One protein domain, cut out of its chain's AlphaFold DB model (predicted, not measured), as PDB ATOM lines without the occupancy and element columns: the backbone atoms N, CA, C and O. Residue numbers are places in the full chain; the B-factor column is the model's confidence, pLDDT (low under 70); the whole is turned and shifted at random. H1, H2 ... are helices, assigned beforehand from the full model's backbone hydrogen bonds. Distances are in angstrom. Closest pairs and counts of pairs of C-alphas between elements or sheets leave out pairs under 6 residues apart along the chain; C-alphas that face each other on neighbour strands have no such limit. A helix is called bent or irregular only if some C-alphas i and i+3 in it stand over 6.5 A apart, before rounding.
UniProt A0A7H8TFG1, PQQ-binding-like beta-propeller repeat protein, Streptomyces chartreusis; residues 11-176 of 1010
ATOM      1  N   PHE A  11      45.054 -59.069 -42.904       41.62
ATOM      2  CA  PHE A  11      44.834 -59.872 -41.701       41.62
ATOM      3  C   PHE A  11      45.455 -61.272 -41.827       41.62
ATOM      4  O   PHE A  11      46.322 -61.602 -41.022       41.62
ATOM      5  N   GLU A  12      45.126 -62.046 -42.874       49.97
ATOM      6  CA  GLU A  12      45.740 -63.369 -43.125       49.97
ATOM      7  C   GLU A  12      47.280 -63.285 -43.191       49.97
ATOM      8  O   GLU A  12      47.993 -64.076 -42.570       49.97
ATOM      9  N   ALA A  13      47.818 -62.279 -43.892       49.25
ATOM     10  CA  ALA A  13      49.263 -62.087 -44.026       49.25
ATOM     11  C   ALA A  13      49.956 -61.658 -42.716       49.25
ATOM     12  O   ALA A  13      51.134 -61.977 -42.514       49.25
ATOM     13  N   ALA A  14      49.256 -60.939 -41.833       44.31
ATOM     14  CA  ALA A  14      49.742 -60.587 -40.500       44.31
ATOM     15  C   ALA A  14      49.663 -61.779 -39.535       44.31
ATOM     16  O   ALA A  14      50.590 -61.977 -38.750       44.31
ATOM     17  N   GLU A  15      48.616 -62.600 -39.633       47.66
ATOM     18  CA  GLU A  15      48.432 -63.808 -38.827       47.66
ATOM     19  C   GLU A  15      49.510 -64.857 -39.148       47.66
ATOM     20  O   GLU A  15      50.216 -65.290 -38.235       47.66
ATOM     21  N   GLU A  16      49.784 -65.152 -40.430       57.25
ATOM     22  CA  GLU A  16      50.928 -66.007 -40.800       57.25
ATOM     23  C   GLU A  16      52.279 -65.422 -40.336       57.25
ATOM     24  O   GLU A  16      53.220 -66.157 -40.022       57.25
ATOM     25  N   ALA A  17      52.434 -64.092 -40.347       52.97
ATOM     26  CA  ALA A  17      53.664 -63.442 -39.896       52.97
ATOM     27  C   ALA A  17      53.833 -63.517 -38.370       52.97
ATOM     28  O   ALA A  17      54.964 -63.647 -37.897       52.97
ATOM     29  N   TRP A  18      52.731 -63.476 -37.619       54.44
ATOM     30  CA  TRP A  18      52.697 -63.651 -36.170       54.44
ATOM     31  C   TRP A  18      52.985 -65.102 -35.774       54.44
ATOM     32  O   TRP A  18      53.882 -65.323 -34.962       54.44
ATOM     33  N   GLU A  19      52.330 -66.085 -36.405       55.22
ATOM     34  CA  GLU A  19      52.584 -67.514 -36.154       55.22
ATOM     35  C   GLU A  19      54.063 -67.854 -36.407       55.22
ATOM     36  O   GLU A  19      54.748 -68.356 -35.511       55.22
ATOM     37  N   ARG A  20      54.617 -67.443 -37.558       57.66
ATOM     38  CA  ARG A  20      56.046 -67.630 -37.881       57.66
ATOM     39  C   ARG A  20      56.995 -66.907 -36.908       57.66
ATOM     40  O   ARG A  20      58.106 -67.382 -36.675       57.66
ATOM     41  N   ALA A  21      56.594 -65.773 -36.327       50.59
ATOM     42  CA  ALA A  21      57.395 -65.046 -35.335       50.59
ATOM     43  C   ALA A  21      57.298 -65.633 -33.913       50.59
ATOM     44  O   ALA A  21      58.207 -65.421 -33.100       50.59
ATOM     45  N   ALA A  22      56.220 -66.362 -33.614       46.28
ATOM     46  CA  ALA A  22      56.013 -67.076 -32.362       46.28
ATOM     47  C   ALA A  22      56.742 -68.432 -32.350       46.28
ATOM     48  O   ALA A  22      57.422 -68.740 -31.372       46.28
ATOM     49  N   GLU A  23      56.727 -69.184 -33.459       53.41
ATOM     50  CA  GLU A  23      57.508 -70.426 -33.612       53.41
ATOM     51  C   GLU A  23      59.025 -70.208 -33.417       53.41
ATOM     52  O   GLU A  23      59.717 -71.051 -32.840       53.41
ATOM     53  N   GLU A  24      59.572 -69.049 -33.816       50.56
ATOM     54  CA  GLU A  24      60.980 -68.692 -33.552       50.56
ATOM     55  C   GLU A  24      61.280 -68.345 -32.070       50.56
ATOM     56  O   GLU A  24      62.447 -68.120 -31.716       50.56
ATOM     57  N   ARG A  25      60.273 -68.269 -31.185       44.78
ATOM     58  CA  ARG A  25      60.345 -67.584 -29.876       44.78
ATOM     59  C   ARG A  25      60.260 -68.465 -28.619       44.78
ATOM     60  O   ARG A  25      59.920 -67.959 -27.555       44.78
ATOM     61  N   VAL A  26      60.792 -69.690 -28.701       48.97
ATOM     62  CA  VAL A  26      60.945 -70.657 -27.581       48.97
ATOM     63  C   VAL A  26      59.621 -71.348 -27.213       48.97
ATOM     64  O   VAL A  26      58.544 -70.878 -27.553       48.97
ATOM     65  N   ALA A  27      59.719 -72.522 -26.581       53.56
ATOM     66  CA  ALA A  27      58.599 -73.398 -26.249       53.56
ATOM     67  C   ALA A  27      57.682 -72.812 -25.157       53.56
ATOM     68  O   ALA A  27      57.797 -73.160 -23.982       53.56
ATOM     69  N   LEU A  28      56.777 -71.931 -25.579       53.47
ATOM     70  CA  LEU A  28      55.510 -71.661 -24.905       53.47
ATOM     71  C   LEU A  28      54.591 -72.887 -25.034       53.47
ATOM     72  O   LEU A  28      54.706 -73.656 -25.990       53.47
ATOM     73  N   SER A  29      53.677 -73.074 -24.086       68.31
ATOM     74  CA  SER A  29      52.616 -74.083 -24.191       68.31
ATOM     75  C   SER A  29      51.536 -73.666 -25.195       68.31
ATOM     76  O   SER A  29      51.291 -72.474 -25.396       68.31
ATOM     77  N   ASP A  30      50.816 -74.641 -25.756       70.31
ATOM     78  CA  ASP A  30      49.657 -74.389 -26.628       70.31
ATOM     79  C   ASP A  30      48.617 -73.475 -25.950       70.31
ATOM     80  O   ASP A  30      47.995 -72.636 -26.598       70.31
ATOM     81  N   SER A  31      48.471 -73.579 -24.623       68.06
ATOM     82  CA  SER A  31      47.622 -72.710 -23.799       68.06
ATOM     83  C   SER A  31      48.091 -71.255 -23.732       68.06
ATOM     84  O   SER A  31      47.252 -70.357 -23.750       68.06
ATOM     85  N   GLU A  32      49.400 -71.000 -23.669       63.66
ATOM     86  CA  GLU A  32      49.960 -69.639 -23.700       63.66
ATOM     87  C   GLU A  32      49.875 -69.054 -25.114       63.66
ATOM     88  O   GLU A  32      49.468 -67.907 -25.282       63.66
ATOM     89  N   MET A  33      50.162 -69.860 -26.140       66.62
ATOM     90  CA  MET A  33      49.994 -69.487 -27.548       66.62
ATOM     91  C   MET A  33      48.549 -69.091 -27.876       66.62
ATOM     92  O   MET A  33      48.310 -68.034 -28.457       66.62
ATOM     93  N   GLU A  34      47.572 -69.896 -27.459       73.75
ATOM     94  CA  GLU A  34      46.144 -69.645 -27.685       73.75
ATOM     95  C   GLU A  34      45.576 -68.540 -26.768       73.75
ATOM     96  O   GLU A  34      44.544 -67.940 -27.071       73.75
ATOM     97  N   HIS A  35      46.243 -68.215 -25.656       69.19
ATOM     98  CA  HIS A  35      45.944 -67.010 -24.876       69.19
ATOM     99  C   HIS A  35      46.434 -65.753 -25.606       69.19
ATOM    100  O   HIS A  35      45.640 -64.834 -25.819       69.19
ATOM    101  N   LEU A  36      47.693 -65.746 -26.059       69.69
ATOM    102  CA  LEU A  36      48.307 -64.637 -26.797       69.69
ATOM    103  C   LEU A  36      47.617 -64.387 -28.149       69.69
ATOM    104  O   LEU A  36      47.444 -63.233 -28.535       69.69
ATOM    105  N   ARG A  37      47.153 -65.438 -28.848       74.88
ATOM    106  CA  ARG A  37      46.342 -65.304 -30.074       74.88
ATOM    107  C   ARG A  37      45.033 -64.563 -29.785       74.88
ATOM    108  O   ARG A  37      44.682 -63.627 -30.499       74.88
ATOM    109  N   ARG A  38      44.330 -64.933 -28.707       76.56
ATOM    110  CA  ARG A  38      43.075 -64.280 -28.295       76.56
ATOM    111  C   ARG A  38      43.277 -62.847 -27.806       76.56
ATOM    112  O   ARG A  38      42.416 -62.012 -28.073       76.56
ATOM    113  N   GLU A  39      44.393 -62.532 -27.154       74.94
ATOM    114  CA  GLU A  39      44.756 -61.143 -26.835       74.94
ATOM    115  C   GLU A  39      45.062 -60.331 -28.095       74.94
ATOM    116  O   GLU A  39      44.510 -59.248 -28.264       74.94
ATOM    117  N   HIS A  40      45.845 -60.872 -29.031       76.25
ATOM    118  CA  HIS A  40      46.176 -60.171 -30.272       76.25
ATOM    119  C   HIS A  40      44.938 -59.892 -31.143       76.25
ATOM    120  O   HIS A  40      44.795 -58.795 -31.681       76.25
ATOM    121  N   ILE A  41      43.997 -60.841 -31.227       80.38
ATOM    122  CA  ILE A  41      42.715 -60.651 -31.927       80.38
ATOM    123  C   ILE A  41      41.850 -59.586 -31.231       80.38
ATOM    124  O   ILE A  41      41.227 -58.771 -31.917       80.38
ATOM    125  N   ARG A  42      41.823 -59.543 -29.889       80.06
ATOM    126  CA  ARG A  42      41.137 -58.480 -29.128       80.06
ATOM    127  C   ARG A  42      41.752 -57.112 -29.411       80.06
ATOM    128  O   ARG A  42      41.030 -56.216 -29.830       80.06
ATOM    129  N   GLU A  43      43.070 -56.982 -29.281       81.69
ATOM    130  CA  GLU A  43      43.810 -55.737 -29.521       81.69
ATOM    131  C   GLU A  43      43.615 -55.228 -30.965       81.69
ATOM    132  O   GLU A  43      43.312 -54.056 -31.195       81.69
ATOM    133  N   ALA A  44      43.708 -56.116 -31.961       80.69
ATOM    134  CA  ALA A  44      43.448 -55.787 -33.363       80.69
ATOM    135  C   ALA A  44      41.987 -55.356 -33.610       80.69
ATOM    136  O   ALA A  44      41.731 -54.457 -34.418       80.69
ATOM    137  N   THR A  45      41.031 -55.953 -32.892       86.56
ATOM    138  CA  THR A  45      39.616 -55.559 -32.943       86.56
ATOM    139  C   THR A  45      39.407 -54.185 -32.307       86.56
ATOM    140  O   THR A  45      38.806 -53.319 -32.942       86.56
ATOM    141  N   ALA A  46      39.963 -53.939 -31.119       86.75
ATOM    142  CA  ALA A  46      39.897 -52.652 -30.427       86.75
ATOM    143  C   ALA A  46      40.516 -51.517 -31.261       86.75
ATOM    144  O   ALA A  46      39.904 -50.463 -31.414       86.75
ATOM    145  N   ARG A  47      41.653 -51.757 -31.934       88.56
ATOM    146  CA  ARG A  47      42.226 -50.813 -32.919       88.56
ATOM    147  C   ARG A  47      41.252 -50.484 -34.056       88.56
ATOM    148  O   ARG A  47      41.108 -49.313 -34.405       88.56
ATOM    149  N   ARG A  48      40.555 -51.481 -34.628       88.31
ATOM    150  CA  ARG A  48      39.513 -51.258 -35.658       88.31
ATOM    151  C   ARG A  48      38.297 -50.500 -35.096       88.31
ATOM    152  O   ARG A  48      37.714 -49.698 -35.826       88.31
ATOM    153  N   VAL A  49      37.925 -50.706 -33.829       89.69
ATOM    154  CA  VAL A  49      36.848 -49.959 -33.145       89.69
ATOM    155  C   VAL A  49      37.252 -48.500 -32.924       89.69
ATOM    156  O   VAL A  49      36.557 -47.609 -33.409       89.69
ATOM    157  N   LEU A  50      38.400 -48.242 -32.290       89.06
ATOM    158  CA  LEU A  50      38.917 -46.894 -32.041       89.06
ATOM    159  C   LEU A  50      39.080 -46.099 -33.343       89.06
ATOM    160  O   LEU A  50      38.601 -44.971 -33.435       89.06
ATOM    161  N   ALA A  51      39.666 -46.702 -34.383       88.44
ATOM    162  CA  ALA A  51      39.803 -46.058 -35.689       88.44
ATOM    163  C   ALA A  51      38.442 -45.666 -36.296       88.44
ATOM    164  O   ALA A  51      38.305 -44.573 -36.840       88.44
ATOM    165  N   ARG A  52      37.407 -46.511 -36.160       90.25
ATOM    166  CA  ARG A  52      36.037 -46.196 -36.614       90.25
ATOM    167  C   ARG A  52      35.339 -45.137 -35.758       90.25
ATOM    168  O   ARG A  52      34.512 -44.405 -36.293       90.25
ATOM    169  N   LEU A  53      35.654 -45.051 -34.466       90.12
ATOM    170  CA  LEU A  53      35.123 -44.027 -33.560       90.12
ATOM    171  C   LEU A  53      35.775 -42.652 -33.778       90.12
ATOM    172  O   LEU A  53      35.095 -41.638 -33.645       90.12
ATOM    173  N   VAL A  54      37.061 -42.616 -34.139       90.06
ATOM    174  CA  VAL A  54      37.836 -41.381 -34.369       90.06
ATOM    175  C   VAL A  54      37.705 -40.860 -35.808       90.06
ATOM    176  O   VAL A  54      37.701 -39.649 -36.013       90.06
ATOM    177  N   ALA A  55      37.513 -41.728 -36.810       88.12
ATOM    178  CA  ALA A  55      37.396 -41.319 -38.217       88.12
ATOM    179  C   ALA A  55      36.368 -40.196 -38.517       88.12
ATOM    180  O   ALA A  55      36.689 -39.336 -39.337       88.12
ATOM    181  N   PRO A  56      35.174 -40.119 -37.881       89.19
ATOM    182  CA  PRO A  56      34.222 -39.022 -38.101       89.19
ATOM    183  C   PRO A  56      34.726 -37.640 -37.664       89.19
ATOM    184  O   PRO A  56      34.165 -36.634 -38.093       89.19
ATOM    185  N   VAL A  57      35.758 -37.590 -36.815       88.69
ATOM    186  CA  VAL A  57      36.401 -36.360 -36.331       88.69
ATOM    187  C   VAL A  57      37.836 -36.196 -36.840       88.69
ATOM    188  O   VAL A  57      38.525 -35.263 -36.440       88.69
ATOM    189  N   THR A  58      38.310 -37.059 -37.742       88.62
ATOM    190  CA  THR A  58      39.599 -36.858 -38.415       88.62
ATOM    191  C   THR A  58      39.428 -35.909 -39.603       88.62
ATOM    192  O   THR A  58      38.766 -36.247 -40.584       88.62
ATOM    193  N   VAL A  59      40.053 -34.732 -39.543       83.06
ATOM    194  CA  VAL A  59      40.038 -33.710 -40.604       83.06
ATOM    195  C   VAL A  59      41.475 -33.445 -41.045       83.06
ATOM    196  O   VAL A  59      42.351 -33.239 -40.212       83.06
ATOM    197  N   ASP A  60      41.736 -33.525 -42.352       79.00
ATOM    198  CA  ASP A  60      43.061 -33.344 -42.975       79.00
ATOM    199  C   ASP A  60      44.210 -34.184 -42.362       79.00
ATOM    200  O   ASP A  60      45.390 -33.886 -42.542       79.00
ATOM    201  N   GLY A  61      43.867 -35.282 -41.678       75.31
ATOM    202  CA  GLY A  61      44.807 -36.189 -41.008       75.31
ATOM    203  C   GLY A  61      45.059 -35.897 -39.522       75.31
ATOM    204  O   GLY A  61      45.832 -36.627 -38.906       75.31
ATOM    205  N   ALA A  62      44.405 -34.887 -38.940       79.19
ATOM    206  CA  ALA A  62      44.443 -34.563 -37.512       79.19
ATOM    207  C   ALA A  62      43.079 -34.810 -36.839       79.19
ATOM    208  O   ALA A  62      42.033 -34.748 -37.489       79.19
ATOM    209  N   THR A  63      43.070 -35.086 -35.533       86.69
ATOM    210  CA  THR A  63      41.834 -35.367 -34.785       86.69
ATOM    211  C   THR A  63      41.240 -34.092 -34.190       86.69
ATOM    212  O   THR A  63      41.864 -33.413 -33.379       86.69
ATOM    213  N   ARG A  64      40.002 -33.776 -34.571       88.75
ATOM    214  CA  ARG A  64      39.217 -32.633 -34.089       88.75
ATOM    215  C   ARG A  64      38.403 -33.013 -32.858       88.75
ATOM    216  O   ARG A  64      37.211 -33.306 -32.947       88.75
ATOM    217  N   TRP A  65      39.051 -33.033 -31.696       90.69
ATOM    218  CA  TRP A  65      38.393 -33.364 -30.424       90.69
ATOM    219  C   TRP A  65      37.319 -32.348 -30.001       90.69
ATOM    220  O   TRP A  65      36.399 -32.699 -29.267       90.69
ATOM    221  N   ASP A  66      37.347 -31.135 -30.553       88.69
ATOM    222  CA  ASP A  66      36.273 -30.142 -30.461       88.69
ATOM    223  C   ASP A  66      34.975 -30.559 -31.181       88.69
ATOM    224  O   ASP A  66      33.896 -30.076 -30.837       88.69
ATOM    225  N   LEU A  67      35.062 -31.488 -32.139       89.56
ATOM    226  CA  LEU A  67      33.925 -32.078 -32.856       89.56
ATOM    227  C   LEU A  67      33.513 -33.454 -32.293       89.56
ATOM    228  O   LEU A  67      32.597 -34.090 -32.821       89.56
ATOM    229  N   ALA A  68      34.186 -33.942 -31.246       91.50
ATOM    230  CA  ALA A  68      33.940 -35.263 -30.677       91.50
ATOM    231  C   ALA A  68      32.613 -35.345 -29.912       91.50
ATOM    232  O   ALA A  68      32.175 -34.413 -29.237       91.50
ATOM    233  N   SER A  69      31.972 -36.514 -29.982       92.81
ATOM    234  CA  SER A  69      30.774 -36.775 -29.187       92.81
ATOM    235  C   SER A  69      31.124 -36.899 -27.694       92.81
ATOM    236  O   SER A  69      32.211 -37.379 -27.360       92.81
ATOM    237  N   PRO A  70      30.197 -36.580 -26.770       90.50
ATOM    238  CA  PRO A  70      30.416 -36.788 -25.335       90.50
ATOM    239  C   PRO A  70      30.727 -38.244 -24.953       90.50
ATOM    240  O   PRO A  70      31.361 -38.481 -23.932       90.50
ATOM    241  N   TYR A  71      30.316 -39.219 -25.775       92.50
ATOM    242  CA  TYR A  71      30.741 -40.612 -25.631       92.50
ATOM    243  C   TYR A  71      32.230 -40.776 -25.969       92.50
ATOM    244  O   TYR A  71      32.986 -41.322 -25.171       92.50
ATOM    245  N   LEU A  72      32.679 -40.260 -27.117       92.81
ATOM    246  CA  LEU A  72      34.078 -40.368 -27.528       92.81
ATOM    247  C   LEU A  72      35.018 -39.673 -26.526       92.81
ATOM    248  O   LEU A  72      36.041 -40.244 -26.164       92.81
ATOM    249  N   LEU A  73      34.640 -38.504 -26.001       91.75
ATOM    250  CA  LEU A  73      35.432 -37.776 -24.998       91.75
ATOM    251  C   LEU A  73      35.529 -38.487 -23.636       91.75
ATOM    252  O   LEU A  73      36.473 -38.233 -22.891       91.75
ATOM    253  N   ARG A  74      34.596 -39.396 -23.321       90.69
ATOM    254  CA  ARG A  74      34.622 -40.236 -22.109       90.69
ATOM    255  C   ARG A  74      35.335 -41.568 -22.316       90.69
ATOM    256  O   ARG A  74      36.039 -42.018 -21.419       90.69
ATOM    257  N   HIS A  75      35.181 -42.185 -23.484       92.00
ATOM    258  CA  HIS A  75      35.586 -43.574 -23.716       92.00
ATOM    259  C   HIS A  75      36.788 -43.737 -24.666       92.00
ATOM    260  O   HIS A  75      37.291 -44.844 -24.816       92.00
ATOM    261  N   ALA A  76      37.317 -42.675 -25.292       91.69
ATOM    262  CA  ALA A  76      38.492 -42.801 -26.170       91.69
ATOM    263  C   ALA A  76      39.716 -43.404 -25.460       91.69
ATOM    264  O   ALA A  76      40.438 -44.182 -26.078       91.69
ATOM    265  N   ALA A  77      39.937 -43.089 -24.179       90.50
ATOM    266  CA  ALA A  77      41.045 -43.653 -23.407       90.50
ATOM    267  C   ALA A  77      40.853 -45.143 -23.077       90.50
ATOM    268  O   ALA A  77      41.821 -45.895 -23.128       90.50
ATOM    269  N   GLU A  78      39.615 -45.582 -22.845       89.69
ATOM    270  CA  GLU A  78      39.241 -46.994 -22.683       89.69
ATOM    271  C   GLU A  78      39.540 -47.779 -23.969       89.69
ATOM    272  O   GLU A  78      40.367 -48.692 -23.968       89.69
ATOM    273  N   HIS A  79      38.987 -47.327 -25.102       90.56
ATOM    274  CA  HIS A  79      39.238 -47.918 -26.426       90.56
ATOM    275  C   HIS A  79      40.723 -47.873 -26.823       90.56
ATOM    276  O   HIS A  79      41.210 -48.786 -27.487       90.56
ATOM    277  N   ALA A  80      41.473 -46.843 -26.416       89.12
ATOM    278  CA  ALA A  80      42.917 -46.753 -26.649       89.12
ATOM    279  C   ALA A  80      43.743 -47.663 -25.729       89.12
ATOM    280  O   ALA A  80      44.801 -48.131 -26.158       89.12
ATOM    281  N   SER A  81      43.269 -47.949 -24.515       87.38
ATOM    282  CA  SER A  81      43.863 -48.952 -23.628       87.38
ATOM    283  C   SER A  81      43.687 -50.353 -24.218       87.38
ATOM    284  O   SER A  81      44.676 -51.058 -24.398       87.38
ATOM    285  N   GLU A  82      42.470 -50.728 -24.632       87.00
ATOM    286  CA  GLU A  82      42.217 -52.024 -25.287       87.00
ATOM    287  C   GLU A  82      42.975 -52.188 -26.620       87.00
ATOM    288  O   GLU A  82      43.348 -53.297 -27.003       87.00
ATOM    289  N   ALA A  83      43.220 -51.087 -27.340       85.88
ATOM    290  CA  ALA A  83      43.922 -51.071 -28.625       85.88
ATOM    291  C   ALA A  83      45.464 -51.081 -28.526       85.88
ATOM    292  O   ALA A  83      46.138 -51.123 -29.566       85.88
ATOM    293  N   GLY A  84      46.039 -50.964 -27.321       82.38
ATOM    294  CA  GLY A  84      47.483 -50.755 -27.135       82.38
ATOM    295  C   GLY A  84      47.982 -49.418 -27.713       82.38
ATOM    296  O   GLY A  84      49.121 -49.312 -28.166       82.38
ATOM    297  N   GLN A  85      47.113 -48.402 -27.776       85.38
ATOM    298  CA  GLN A  85      47.376 -47.079 -28.369       85.38
ATOM    299  C   GLN A  85      47.280 -45.921 -27.362       85.38
ATOM    300  O   GLN A  85      47.457 -44.760 -27.733       85.38
ATOM    301  N   LEU A  86      47.064 -46.228 -26.083       84.44
ATOM    302  CA  LEU A  86      46.920 -45.275 -24.983       84.44
ATOM    303  C   LEU A  86      48.055 -44.237 -24.923       84.44
ATOM    304  O   LEU A  86      47.806 -43.040 -24.793       84.44
ATOM    305  N   GLN A  87      49.298 -44.675 -25.135       81.56
ATOM    306  CA  GLN A  87      50.471 -43.801 -25.221       81.56
ATOM    307  C   GLN A  87      50.366 -42.749 -26.342       81.56
ATOM    308  O   GLN A  87      50.821 -41.622 -26.162       81.56
ATOM    309  N   HIS A  88      49.798 -43.101 -27.500       81.75
ATOM    310  CA  HIS A  88      49.623 -42.165 -28.614       81.75
ATOM    311  C   HIS A  88      48.506 -41.161 -28.331       81.75
ATOM    312  O   HIS A  88      48.682 -39.975 -28.592       81.75
ATOM    313  N   LEU A  89      47.399 -41.617 -27.737       87.75
ATOM    314  CA  LEU A  89      46.293 -40.745 -27.344       87.75
ATOM    315  C   LEU A  89      46.735 -39.698 -26.306       87.75
ATOM    316  O   LEU A  89      46.420 -38.524 -26.440       87.75
ATOM    317  N   PHE A  90      47.538 -40.093 -25.316       85.00
ATOM    318  CA  PHE A  90      48.057 -39.187 -24.279       85.00
ATOM    319  C   PHE A  90      49.274 -38.352 -24.736       85.00
ATOM    320  O   PHE A  90      49.849 -37.612 -23.939       85.00
ATOM    321  N   GLN A  91      49.676 -38.445 -26.009       82.19
ATOM    322  CA  GLN A  91      50.584 -37.485 -26.656       82.19
ATOM    323  C   GLN A  91      49.824 -36.398 -27.434       82.19
ATOM    324  O   GLN A  91      50.421 -35.372 -27.769       82.19
ATOM    325  N   ASP A  92      48.529 -36.595 -27.693       86.38
ATOM    326  CA  ASP A  92      47.644 -35.592 -28.275       86.38
ATOM    327  C   ASP A  92      47.153 -34.636 -27.176       86.38
ATOM    328  O   ASP A  92      46.396 -35.003 -26.276       86.38
ATOM    329  N   TRP A  93      47.613 -33.387 -27.227       87.38
ATOM    330  CA  TRP A  93      47.224 -32.375 -26.245       87.38
ATOM    331  C   TRP A  93      45.806 -31.847 -26.469       87.38
ATOM    332  O   TRP A  93      45.170 -31.437 -25.502       87.38
ATOM    333  N   GLU A  94      45.266 -31.931 -27.686       88.25
ATOM    334  CA  GLU A  94      43.876 -31.559 -27.961       88.25
ATOM    335  C   GLU A  94      42.903 -32.630 -27.448       88.25
ATOM    336  O   GLU A  94      41.819 -32.286 -26.974       88.25
ATOM    337  N   PHE A  95      43.313 -33.908 -27.397       90.62
ATOM    338  CA  PHE A  95      42.572 -34.909 -26.619       90.62
ATOM    339  C   PHE A  95      42.462 -34.460 -25.159       90.62
ATOM    340  O   PHE A  95      41.361 -34.342 -24.635       90.62
ATOM    341  N   LEU A  96      43.584 -34.128 -24.512       90.75
ATOM    342  CA  LEU A  96      43.604 -33.724 -23.100       90.75
ATOM    343  C   LEU A  96      42.801 -32.436 -22.830       90.75
ATOM    344  O   LEU A  96      42.219 -32.304 -21.756       90.75
ATOM    345  N   VAL A  97      42.727 -31.510 -23.790       91.75
ATOM    346  CA  VAL A  97      41.908 -30.284 -23.703       91.75
ATOM    347  C   VAL A  97      40.401 -30.582 -23.659       91.75
ATOM    348  O   VAL A  97      39.657 -29.896 -22.949       91.75
ATOM    349  N   HIS A  98      39.944 -31.605 -24.382       92.25
ATOM    350  CA  HIS A  98      38.519 -31.908 -24.556       92.25
ATOM    351  C   HIS A  98      38.021 -33.138 -23.773       92.25
ATOM    352  O   HIS A  98      36.816 -33.268 -23.557       92.25
ATOM    353  N   ALA A  99      38.913 -34.039 -23.360       91.38
ATOM    354  CA  ALA A  99      38.582 -35.302 -22.707       91.38
ATOM    355  C   ALA A  99      37.931 -35.141 -21.329       91.38
ATOM    356  O   ALA A  99      38.171 -34.177 -20.597       91.38
ATOM    357  N   ASP A 100      37.157 -36.157 -20.951       88.62
ATOM    358  CA  ASP A 100      36.602 -36.285 -19.610       88.62
ATOM    359  C   ASP A 100      37.729 -36.452 -18.559       88.62
ATOM    360  O   ASP A 100      38.574 -37.344 -18.712       88.62
ATOM    361  N   PRO A 101      37.765 -35.640 -17.481       86.25
ATOM    362  CA  PRO A 101      38.868 -35.658 -16.519       86.25
ATOM    363  C   PRO A 101      39.026 -36.998 -15.797       86.25
ATOM    364  O   PRO A 101      40.150 -37.415 -15.516       86.25
ATOM    365  N   HIS A 102      37.917 -37.686 -15.510       80.81
ATOM    366  CA  HIS A 102      37.938 -38.978 -14.832       80.81
ATOM    367  C   HIS A 102      38.525 -40.056 -15.754       80.81
ATOM    368  O   HIS A 102      39.365 -40.847 -15.327       80.81
ATOM    369  N   SER A 103      38.177 -40.024 -17.044       84.75
ATOM    370  CA  SER A 103      38.772 -40.902 -18.064       84.75
ATOM    371  C   SER A 103      40.292 -40.714 -18.184       84.75
ATOM    372  O   SER A 103      41.050 -41.689 -18.176       84.75
ATOM    373  N   VAL A 104      40.762 -39.458 -18.207       85.75
ATOM    374  CA  VAL A 104      42.199 -39.126 -18.277       85.75
ATOM    375  C   VAL A 104      42.972 -39.663 -17.062       85.75
ATOM    376  O   VAL A 104      44.090 -40.156 -17.221       85.75
ATOM    377  N   LEU A 105      42.397 -39.620 -15.856       77.56
ATOM    378  CA  LEU A 105      43.023 -40.192 -14.656       77.56
ATOM    379  C   LEU A 105      43.072 -41.722 -14.692       77.56
ATOM    380  O   LEU A 105      44.154 -42.299 -14.563       77.56
ATOM    381  N   THR A 106      41.907 -42.349 -14.880       77.75
ATOM    382  CA  THR A 106      41.699 -43.800 -14.795       77.75
ATOM    383  C   THR A 106      42.647 -44.552 -15.721       77.75
ATOM    384  O   THR A 106      43.387 -45.435 -15.282       77.75
ATOM    385  N   PHE A 107      42.719 -44.155 -16.992       80.75
ATOM    386  CA  PHE A 107      43.635 -44.785 -17.945       80.75
ATOM    387  C   PHE A 107      45.058 -44.212 -17.864       80.75
ATOM    388  O   PHE A 107      46.021 -44.915 -18.161       80.75
ATOM    389  N   GLY A 108      45.242 -42.996 -17.344       74.44
ATOM    390  CA  GLY A 108      46.572 -42.463 -17.052       74.44
ATOM    391  C   GLY A 108      47.395 -43.365 -16.118       74.44
ATOM    392  O   GLY A 108      48.576 -43.609 -16.367       74.44
ATOM    393  N   ALA A 109      46.782 -43.930 -15.076       67.00
ATOM    394  CA  ALA A 109      47.479 -44.865 -14.191       67.00
ATOM    395  C   ALA A 109      47.837 -46.204 -14.871       67.00
ATOM    396  O   ALA A 109      48.903 -46.761 -14.593       67.00
ATOM    397  N   HIS A 110      47.009 -46.682 -15.808       70.88
ATOM    398  CA  HIS A 110      47.309 -47.869 -16.620       70.88
ATOM    399  C   HIS A 110      48.571 -47.643 -17.472       70.88
ATOM    400  O   HIS A 110      49.514 -48.434 -17.399       70.88
ATOM    401  N   LEU A 111      48.658 -46.499 -18.163       72.69
ATOM    402  CA  LEU A 111      49.838 -46.094 -18.942       72.69
ATOM    403  C   LEU A 111      51.122 -46.030 -18.088       72.69
ATOM    404  O   LEU A 111      52.219 -46.347 -18.558       72.69
ATOM    405  N   GLU A 112      51.015 -45.636 -16.815       68.06
ATOM    406  CA  GLU A 112      52.148 -45.639 -15.882       68.06
ATOM    407  C   GLU A 112      52.546 -47.045 -15.413       68.06
ATOM    408  O   GLU A 112      53.739 -47.293 -15.218       68.06
ATOM    409  N   ALA A 113      51.600 -47.970 -15.245       63.16
ATOM    410  CA  ALA A 113      51.885 -49.368 -14.915       63.16
ATOM    411  C   ALA A 113      52.599 -50.093 -16.074       63.16
ATOM    412  O   ALA A 113      53.615 -50.766 -15.859       63.16
ATOM    413  N   GLU A 114      52.145 -49.871 -17.310       65.12
ATOM    414  CA  GLU A 114      52.822 -50.325 -18.534       65.12
ATOM    415  C   GLU A 114      54.244 -49.749 -18.627       65.12
ATOM    416  O   GLU A 114      55.223 -50.491 -18.747       65.12
ATOM    417  N   SER A 115      54.383 -48.427 -18.473       60.72
ATOM    418  CA  SER A 115      55.675 -47.727 -18.557       60.72
ATOM    419  C   SER A 115      56.679 -48.191 -17.493       60.72
ATOM    420  O   SER A 115      57.877 -48.295 -17.768       60.72
ATOM    421  N   ARG A 116      56.217 -48.512 -16.275       55.84
ATOM    422  CA  ARG A 116      57.062 -49.074 -15.201       55.84
ATOM    423  C   ARG A 116      57.541 -50.496 -15.511       55.84
ATOM    424  O   ARG A 116      58.607 -50.883 -15.035       55.84
ATOM    425  N   SER A 117      56.797 -51.246 -16.324       48.59
ATOM    426  CA  SER A 117      57.137 -52.614 -16.737       48.59
ATOM    427  C   SER A 117      58.196 -52.658 -17.850       48.59
ATOM    428  O   SER A 117      58.927 -53.644 -17.971       48.59
ATOM    429  N   PHE A 118      58.347 -51.575 -18.624       45.03
ATOM    430  CA  PHE A 118      59.314 -51.460 -19.723       45.03
ATOM    431  C   PHE A 118      60.184 -50.191 -19.595       45.03
ATOM    432  O   PHE A 118      59.955 -49.207 -20.297       45.03
ATOM    433  N   PRO A 119      61.233 -50.196 -18.744       43.84
ATOM    434  CA  PRO A 119      61.985 -48.995 -18.338       43.84
ATOM    435  C   PRO A 119      62.957 -48.423 -19.403       43.84
ATOM    436  O   PRO A 119      64.033 -47.928 -19.064       43.84
ATOM    437  N   GLY A 120      62.613 -48.508 -20.692       40.72
ATOM    438  CA  GLY A 120      63.447 -48.065 -21.815       40.72
ATOM    439  C   GLY A 120      63.342 -46.571 -22.154       40.72
ATOM    440  O   GLY A 120      64.351 -45.964 -22.510       40.72
ATOM    441  N   GLU A 121      62.157 -45.965 -22.023       44.88
ATOM    442  CA  GLU A 121      61.901 -44.591 -22.485       44.88
ATOM    443  C   GLU A 121      61.284 -43.689 -21.392       44.88
ATOM    444  O   GLU A 121      60.065 -43.537 -21.311       44.88
ATOM    445  N   PRO A 122      62.105 -42.999 -20.573       43.94
ATOM    446  CA  PRO A 122      61.636 -42.116 -19.494       43.94
ATOM    447  C   PRO A 122      61.030 -40.781 -19.986       43.94
ATOM    448  O   PRO A 122      60.973 -39.809 -19.237       43.94
ATOM    449  N   TYR A 123      60.612 -40.701 -21.253       44.62
ATOM    450  CA  TYR A 123      60.143 -39.477 -21.914       44.62
ATOM    451  C   TYR A 123      58.681 -39.527 -22.374       44.62
ATOM    452  O   TYR A 123      58.221 -38.538 -22.949       44.62
ATOM    453  N   LEU A 124      57.984 -40.651 -22.170       49.56
ATOM    454  CA  LEU A 124      56.686 -40.927 -22.795       49.56
ATOM    455  C   LEU A 124      55.489 -40.392 -22.000       49.56
ATOM    456  O   LEU A 124      54.578 -39.818 -22.591       49.56
ATOM    457  N   VAL A 125      55.511 -40.496 -20.669       59.00
ATOM    458  CA  VAL A 125      54.408 -40.051 -19.796       59.00
ATOM    459  C   VAL A 125      54.563 -38.569 -19.429       59.00
ATOM    460  O   VAL A 125      54.761 -38.199 -18.274       59.00
ATOM    461  N   ARG A 126      54.531 -37.691 -20.441       64.56
ATOM    462  CA  ARG A 126      54.634 -36.233 -20.240       64.56
ATOM    463  C   ARG A 126      53.312 -35.594 -19.823       64.56
ATOM    464  O   ARG A 126      53.307 -34.735 -18.953       64.56
ATOM    465  N   ALA A 127      52.206 -36.032 -20.414       71.94
ATOM    466  CA  ALA A 127      50.887 -35.459 -20.167       71.94
ATOM    467  C   ALA A 127      50.450 -35.513 -18.695       71.94
ATOM    468  O   ALA A 127      50.015 -34.504 -18.147       71.94
ATOM    469  N   LEU A 128      50.576 -36.675 -18.044       74.94
ATOM    470  CA  LEU A 128      49.947 -36.903 -16.738       74.94
ATOM    471  C   LEU A 128      50.482 -36.010 -15.612       74.94
ATOM    472  O   LEU A 128      49.650 -35.483 -14.878       74.94
ATOM    473  N   PRO A 129      51.802 -35.772 -15.457       73.00
ATOM    474  CA  PRO A 129      52.288 -34.832 -14.450       73.00
ATOM    475  C   PRO A 129      51.730 -33.410 -14.626       73.00
ATOM    476  O   PRO A 129      51.346 -32.804 -13.632       73.00
ATOM    477  N   VAL A 130      51.626 -32.920 -15.870       78.00
ATOM    478  CA  VAL A 130      51.033 -31.605 -16.189       78.00
ATOM    479  C   VAL A 130      49.538 -31.598 -15.860       78.00
ATOM    480  O   VAL A 130      49.072 -30.735 -15.128       78.00
ATOM    481  N   TYR A 131      48.790 -32.602 -16.329       81.88
ATOM    482  CA  TYR A 131      47.339 -32.696 -16.130       81.88
ATOM    483  C   TYR A 131      46.941 -32.860 -14.651       81.88
ATOM    484  O   TYR A 131      45.945 -32.305 -14.190       81.88
ATOM    485  N   ARG A 132      47.725 -33.621 -13.877       77.88
ATOM    486  CA  ARG A 132      47.492 -33.839 -12.438       77.88
ATOM    487  C   ARG A 132      47.863 -32.624 -11.580       77.88
ATOM    488  O   ARG A 132      47.417 -32.563 -10.435       77.88
ATOM    489  N   ALA A 133      48.647 -31.669 -12.094       75.75
ATOM    490  CA  ALA A 133      49.040 -30.473 -11.346       75.75
ATOM    491  C   ALA A 133      47.826 -29.605 -10.964       75.75
ATOM    492  O   ALA A 133      47.763 -29.123  -9.832       75.75
ATOM    493  N   SER A 134      46.846 -29.490 -11.869       78.12
ATOM    494  CA  SER A 134      45.666 -28.614 -11.743       78.12
ATOM    495  C   SER A 134      44.339 -29.366 -11.869       78.12
ATOM    496  O   SER A 134      43.350 -28.842 -12.384       78.12
ATOM    497  N   LEU A 135      44.305 -30.615 -11.391       75.44
ATOM    498  CA  LEU A 135      43.168 -31.517 -11.580       75.44
ATOM    499  C   LEU A 135      41.822 -30.947 -11.088       75.44
ATOM    500  O   LEU A 135      40.795 -31.202 -11.709       75.44
ATOM    501  N   VAL A 136      41.814 -30.186  -9.992       71.62
ATOM    502  CA  VAL A 136      40.580 -29.621  -9.409       71.62
ATOM    503  C   VAL A 136      39.949 -28.596 -10.358       71.62
ATOM    504  O   VAL A 136      38.767 -28.688 -10.680       71.62
ATOM    505  N   GLU A 137      40.760 -27.690 -10.911       79.25
ATOM    506  CA  GLU A 137      40.322 -26.771 -11.967       79.25
ATOM    507  C   GLU A 137      39.872 -27.563 -13.208       79.25
ATOM    508  O   GLU A 137      38.835 -27.284 -13.801       79.25
ATOM    509  N   HIS A 138      40.608 -28.615 -13.579       83.94
ATOM    510  CA  HIS A 138      40.250 -29.510 -14.682       83.94
ATOM    511  C   HIS A 138      38.923 -30.265 -14.467       83.94
ATOM    512  O   HIS A 138      38.267 -30.598 -15.456       83.94
ATOM    513  N   ALA A 139      38.483 -30.527 -13.236       79.69
ATOM    514  CA  ALA A 139      37.205 -31.194 -12.980       79.69
ATOM    515  C   ALA A 139      35.999 -30.327 -13.399       79.69
ATOM    516  O   ALA A 139      35.005 -30.857 -13.889       79.69
ATOM    517  N   SER A 140      36.111 -29.000 -13.268       80.06
ATOM    518  CA  SER A 140      35.029 -28.039 -13.550       80.06
ATOM    519  C   SER A 140      35.222 -27.210 -14.833       80.06
ATOM    520  O   SER A 140      34.260 -26.649 -15.360       80.06
ATOM    521  N   ALA A 141      36.444 -27.133 -15.371       85.75
ATOM    522  CA  ALA A 141      36.780 -26.303 -16.527       85.75
ATOM    523  C   ALA A 141      36.180 -26.789 -17.862       85.75
ATOM    524  O   ALA A 141      36.352 -27.938 -18.276       85.75
ATOM    525  N   GLY A 142      35.600 -25.857 -18.625       88.62
ATOM    526  CA  GLY A 142      35.382 -26.047 -20.064       88.62
ATOM    527  C   GLY A 142      36.708 -26.089 -20.855       88.62
ATOM    528  O   GLY A 142      37.731 -25.631 -20.336       88.62
ATOM    529  N   PRO A 143      36.715 -26.589 -22.109       89.44
ATOM    530  CA  PRO A 143      37.945 -26.845 -22.866       89.44
ATOM    531  C   PRO A 143      38.912 -25.660 -22.962       89.44
ATOM    532  O   PRO A 143      40.088 -25.825 -22.669       89.44
ATOM    533  N   GLU A 144      38.443 -24.443 -23.260       86.69
ATOM    534  CA  GLU A 144      39.326 -23.263 -23.362       86.69
ATOM    535  C   GLU A 144      40.010 -22.892 -22.035       86.69
ATOM    536  O   GLU A 144      41.179 -22.505 -22.008       86.69
ATOM    537  N   VAL A 145      39.307 -23.066 -20.909       89.00
ATOM    538  CA  VAL A 145      39.879 -22.855 -19.569       89.00
ATOM    539  C   VAL A 145      40.917 -23.938 -19.273       89.00
ATOM    540  O   VAL A 145      42.019 -23.629 -18.821       89.00
ATOM    541  N   ARG A 146      40.609 -25.199 -19.604       91.31
ATOM    542  CA  ARG A 146      41.532 -26.333 -19.457       91.31
ATOM    543  C   ARG A 146      42.788 -26.160 -20.313       91.31
ATOM    544  O   ARG A 146      43.882 -26.325 -19.787       91.31
ATOM    545  N   ARG A 147      42.647 -25.772 -21.587       91.56
ATOM    546  CA  ARG A 147      43.737 -25.466 -22.534       91.56
ATOM    547  C   ARG A 147      44.685 -24.421 -21.964       91.56
ATOM    548  O   ARG A 147      45.892 -24.645 -21.947       91.56
ATOM    549  N   HIS A 148      44.148 -23.323 -21.436       89.75
ATOM    550  CA  HIS A 148      44.966 -22.270 -20.841       89.75
ATOM    551  C   HIS A 148      45.712 -22.752 -19.584       89.75
ATOM    552  O   HIS A 148      46.909 -22.499 -19.454       89.75
ATOM    553  N   ILE A 149      45.045 -23.478 -18.682       90.25
ATOM    554  CA  ILE A 149      45.668 -24.007 -17.457       90.25
ATOM    555  C   ILE A 149      46.749 -25.046 -17.803       90.25
ATOM    556  O   ILE A 149      47.875 -24.915 -17.332       90.25
ATOM    557  N   LEU A 150      46.468 -25.987 -18.715       90.31
ATOM    558  CA  LEU A 150      47.454 -26.942 -19.246       90.31
ATOM    559  C   LEU A 150      48.654 -26.240 -19.894       90.31
ATOM    560  O   LEU A 150      49.777 -26.724 -19.776       90.31
ATOM    561  N   ALA A 151      48.448 -25.100 -20.560       90.12
ATOM    562  CA  ALA A 151      49.532 -24.329 -21.159       90.12
ATOM    563  C   ALA A 151      50.407 -23.642 -20.098       90.12
ATOM    564  O   ALA A 151      51.636 -23.647 -20.227       90.12
ATOM    565  N   VAL A 152      49.812 -23.109 -19.026       89.00
ATOM    566  CA  VAL A 152      50.563 -22.589 -17.870       89.00
ATOM    567  C   VAL A 152      51.324 -23.722 -17.182       89.00
ATOM    568  O   VAL A 152      52.519 -23.584 -16.929       89.00
ATOM    569  N   ASP A 153      50.692 -24.871 -16.938       86.44
ATOM    570  CA  ASP A 153      51.352 -26.015 -16.306       86.44
ATOM    571  C   ASP A 153      52.456 -26.615 -17.186       86.44
ATOM    572  O   ASP A 153      53.535 -26.915 -16.680       86.44
ATOM    573  N   ALA A 154      52.288 -26.681 -18.508       84.62
ATOM    574  CA  ALA A 154      53.365 -27.051 -19.424       84.62
ATOM    575  C   ALA A 154      54.574 -26.099 -19.315       84.62
ATOM    576  O   ALA A 154      55.718 -26.556 -19.378       84.62
ATOM    577  N   ALA A 155      54.353 -24.798 -19.082       81.62
ATOM    578  CA  ALA A 155      55.433 -23.848 -18.804       81.62
ATOM    579  C   ALA A 155      56.095 -24.106 -17.434       81.62
ATOM    580  O   ALA A 155      57.324 -24.150 -17.366       81.62
ATOM    581  N   ARG A 156      55.318 -24.371 -16.369       80.50
ATOM    582  CA  ARG A 156      55.849 -24.765 -15.041       80.50
ATOM    583  C   ARG A 156      56.664 -26.065 -15.107       80.50
ATOM    584  O   ARG A 156      57.690 -26.188 -14.450       80.50
ATOM    585  N   HIS A 157      56.252 -27.022 -15.939       75.38
ATOM    586  CA  HIS A 157      56.980 -28.265 -16.227       75.38
ATOM    587  C   HIS A 157      58.199 -28.069 -17.161       75.38
ATOM    588  O   HIS A 157      58.831 -29.047 -17.564       75.38
ATOM    589  N   GLN A 158      58.567 -26.819 -17.472       75.44
ATOM    590  CA  GLN A 158      59.699 -26.423 -18.321       75.44
ATOM    591  C   GLN A 158      59.588 -26.909 -19.782       75.44
ATOM    592  O   GLN A 158      60.598 -27.155 -20.446       75.44
ATOM    593  N   TRP A 159      58.365 -27.025 -20.317       77.50
ATOM    594  CA  TRP A 159      58.081 -27.376 -21.718       77.50
ATOM    595  C   TRP A 159      57.398 -26.213 -22.469       77.50
ATOM    596  O   TRP A 159      56.228 -26.320 -22.853       77.50
ATOM    597  N   PRO A 160      58.119 -25.103 -22.738       75.56
ATOM    598  CA  PRO A 160      57.553 -23.924 -23.403       75.56
ATOM    599  C   PRO A 160      57.026 -24.219 -24.814       75.56
ATOM    600  O   PRO A 160      56.117 -23.540 -25.277       75.56
ATOM    601  N   GLU A 161      57.536 -25.253 -25.487       79.62
ATOM    602  CA  GLU A 161      57.041 -25.680 -26.802       79.62
ATOM    603  C   GLU A 161      55.607 -26.231 -26.740       79.62
ATOM    604  O   GLU A 161      54.804 -25.934 -27.621       79.62
ATOM    605  N   ILE A 162      55.272 -26.972 -25.677       83.62
ATOM    606  CA  ILE A 162      53.928 -27.532 -25.451       83.62
ATOM    607  C   ILE A 162      52.971 -26.432 -24.979       83.62
ATOM    608  O   ILE A 162      51.845 -26.339 -25.464       83.62
ATOM    609  N   SER A 163      53.451 -25.552 -24.092       86.00
ATOM    610  CA  SER A 163      52.735 -24.333 -23.697       86.00
ATOM    611  C   SER A 163      52.351 -23.499 -24.927       86.00
ATOM    612  O   SER A 163      51.190 -23.137 -25.105       86.00
ATOM    613  N   ARG A 164      53.299 -23.290 -25.850       84.31
ATOM    614  CA  ARG A 164      53.060 -22.555 -27.095       84.31
ATOM    615  C   ARG A 164      52.098 -23.283 -28.031       84.31
ATOM    616  O   ARG A 164      51.212 -22.624 -28.557       84.31
ATOM    617  N   SER A 165      52.206 -24.601 -28.228       84.44
ATOM    618  CA  SER A 165      51.245 -25.321 -29.084       84.44
ATOM    619  C   SER A 165      49.815 -25.276 -28.541       84.44
ATOM    620  O   SER A 165      48.884 -25.159 -29.326       84.44
ATOM    621  N   LEU A 166      49.631 -25.286 -27.216       88.19
ATOM    622  CA  LEU A 166      48.309 -25.140 -26.594       88.19
ATOM    623  C   LEU A 166      47.703 -23.737 -26.779       88.19
ATOM    624  O   LEU A 166      46.487 -23.610 -26.802       88.19
ATOM    625  N   TYR A 167      48.514 -22.689 -26.954       87.00
ATOM    626  CA  TYR A 167      48.028 -21.351 -27.331       87.00
ATOM    627  C   TYR A 167      47.907 -21.133 -28.850       87.00
ATOM    628  O   TYR A 167      47.373 -20.109 -29.280       87.00
ATOM    629  N   HIS A 168      48.379 -22.091 -29.655       83.12
ATOM    630  CA  HIS A 168      48.325 -22.107 -31.123       83.12
ATOM    631  C   HIS A 168      47.713 -23.420 -31.645       83.12
ATOM    632  O   HIS A 168      48.378 -24.159 -32.382       83.12
ATOM    633  N   PRO A 169      46.460 -23.745 -31.265       78.50
ATOM    634  CA  PRO A 169      45.767 -24.921 -31.780       78.50
ATOM    635  C   PRO A 169      45.649 -24.832 -33.306       78.50
ATOM    636  O   PRO A 169      45.231 -23.812 -33.849       78.50
ATOM    637  N   ALA A 170      45.960 -25.918 -34.017       72.25
ATOM    638  CA  ALA A 170      46.084 -25.927 -35.484       72.25
ATOM    639  C   ALA A 170      44.796 -25.570 -36.266       72.25
ATOM    640  O   ALA A 170      44.827 -25.464 -37.494       72.25
ATOM    641  N   HIS A 171      43.662 -25.415 -35.574       71.06
ATOM    642  CA  HIS A 171      42.336 -25.245 -36.164       71.06
ATOM    643  C   HIS A 171      41.427 -24.221 -35.450       71.06
ATOM    644  O   HIS A 171      40.222 -24.208 -35.709       71.06
ATOM    645  N   ALA A 172      41.973 -23.375 -34.573       70.94
ATOM    646  CA  ALA A 172      41.250 -22.272 -33.933       70.94
ATOM    647  C   ALA A 172      42.120 -21.003 -33.901       70.94
ATOM    648  O   ALA A 172      43.317 -21.060 -34.182       70.94
ATOM    649  N   GLU A 173      41.524 -19.846 -33.607       71.94
ATOM    650  CA  GLU A 173      42.291 -18.602 -33.460       71.94
ATOM    651  C   GLU A 173      43.196 -18.674 -32.214       71.94
ATOM    652  O   GLU A 173      42.776 -19.215 -31.185       71.94
ATOM    653  N   PRO A 174      44.441 -18.165 -32.280       72.81
ATOM    654  CA  PRO A 174      45.368 -18.230 -31.158       72.81
ATOM    655  C   PRO A 174      44.872 -17.369 -29.996       72.81
ATOM    656  O   PRO A 174      44.310 -16.289 -30.198       72.81
ATOM    657  N   THR A 175      45.117 -17.804 -28.758       75.81
ATOM    658  CA  THR A 175      44.729 -16.985 -27.601       75.81
ATOM    659  C   THR A 175      45.553 -15.696 -27.587       75.81
ATOM    660  O   THR A 175      46.766 -15.753 -27.820       75.81
ATOM    661  N   PRO A 176      44.948 -14.531 -27.270       77.38
ATOM    662  CA  PRO A 176      45.681 -13.271 -27.245       77.38
ATOM    663  C   PRO A 176      46.813 -13.332 -26.216       77.38
ATOM    664  O   PRO A 176      47.968 -13.077 -26.542       77.38
TER     665      PRO A 176
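Overview. This is residues 11 to 176 of the 1010 residues of the protein "PQQ-binding-like beta-propeller repeat protein" of Streptomyces chartreusis (UniProt A0A7H8TFG1). A long helix, H2, runs out from a cluster of shorter helices as an arm, and H1 folds back near its far end; where it reaches the cluster, H2 makes a hairpin with H3. In the cluster H3 and H6 run side by side with the small H4 packed on both, and the hairpin of H9 and H10 covers the end away from H1, with H5 and H7 between it and that core and H8 at the first residue of H6. The printed part has 166 residues with ten named helices, H1 to H10 in order along the chain, and no named strand; its class is all helix. It is only just compact, close to loose, with a radius of gyration of the C-alphas of 18.5 A, and elongated, spanning 60 by 34 by 25 A.

Arrangement. H2, residues 30 to 57, touches H3, residues 70 to 82, with residues 42 to 54 alone; the closest C-alphas, those of Ala 46 and Glu 82, are 5.7 A apart. These two form a helical hairpin, at a shallow tilt of 27 degrees, opposite ways. H1, residues 11 to 23, touches no helix, but H1 and H2 are near each other, with 11 pairs of C-alphas within 10 A. H3 touches H6, residues 101 to 117, the same way at a shallow tilt of 12 degrees; their closest C-alphas, of Arg 74 and Ser 103, are 5.8 A apart. H4, residues 86 to 89, touches H3, the closest C-alphas being those of Ala 80 and Leu 86 at 4.6 A. H4 and H6 only just touch, with 3 pairs of C-alphas within 8 A, the closest being Gln 87 and Leu 111 at 6.7 A. H6 and H8, residues 135 to 140, also only just touch, with 3 such pairs; the closest C-alphas are those of Pro 101 and Ala 139, 5.9 A apart. H9, residues 143 to 156, touches H5, residues 93 to 98, with the C-alphas of Val 97 and Arg 147 closest at 5.3 A. H9 touches H7, residues 127 to 133, about perpendicular at 88 degrees, with the C-alphas of Val 130 and Asp 153 closest at 5.6 A. H9 and H10, residues 160 to 167, form a helical hairpin at 12 degrees, a shallow tilt; the C-alphas of Ala 151 and Ser 163 are closest, at 4.1 A. H2 and H9 are apart. Every O i to N i+4 pair is within hydrogen-bond range in H1, H5, H7, H9 and H10, against 22 of 24 in H2, 7 of 9 in H3, 12 of 13 in H6 and 1 of 2 in H8; H4 is too short for such a pair.

Along the chain. H1 begins at C-alpha 11, (44.834, -59.872, -41.701), and is 18.4 A long. H2 runs 41.4 A, from C-alpha 30 at (49.657, -74.389, -26.628) to C-alpha 57; it is only just irregular, with C-alphas 53 and 56 6.8 A apart. H3, 19.3 A, is irregular, with C-alphas 74 and 77 7.4 A apart. H6 is 24.9 A and H9 19.6 A long; H4, H5, H7 and H8 are shorter. H10 ends at C-alpha 167, (48.028, -21.351, -27.331).

Size, cuts and confidence. The two C-alphas farthest apart, of Ala 27 and Pro 176, are 61.5 A apart. The printed part has no cut. The link from H2 to H3, residues 58 to 69, is long, and in it residues 58 to 59 pair antiparallel with 62 to 63. Residues 24 to 32, of which 30 to 32 belong to H2, and residues 116 to 122 stand free. The mean pLDDT of the printed part is 76.7; 40 residues are under 70, among them 11 to 29 and 112 to 126.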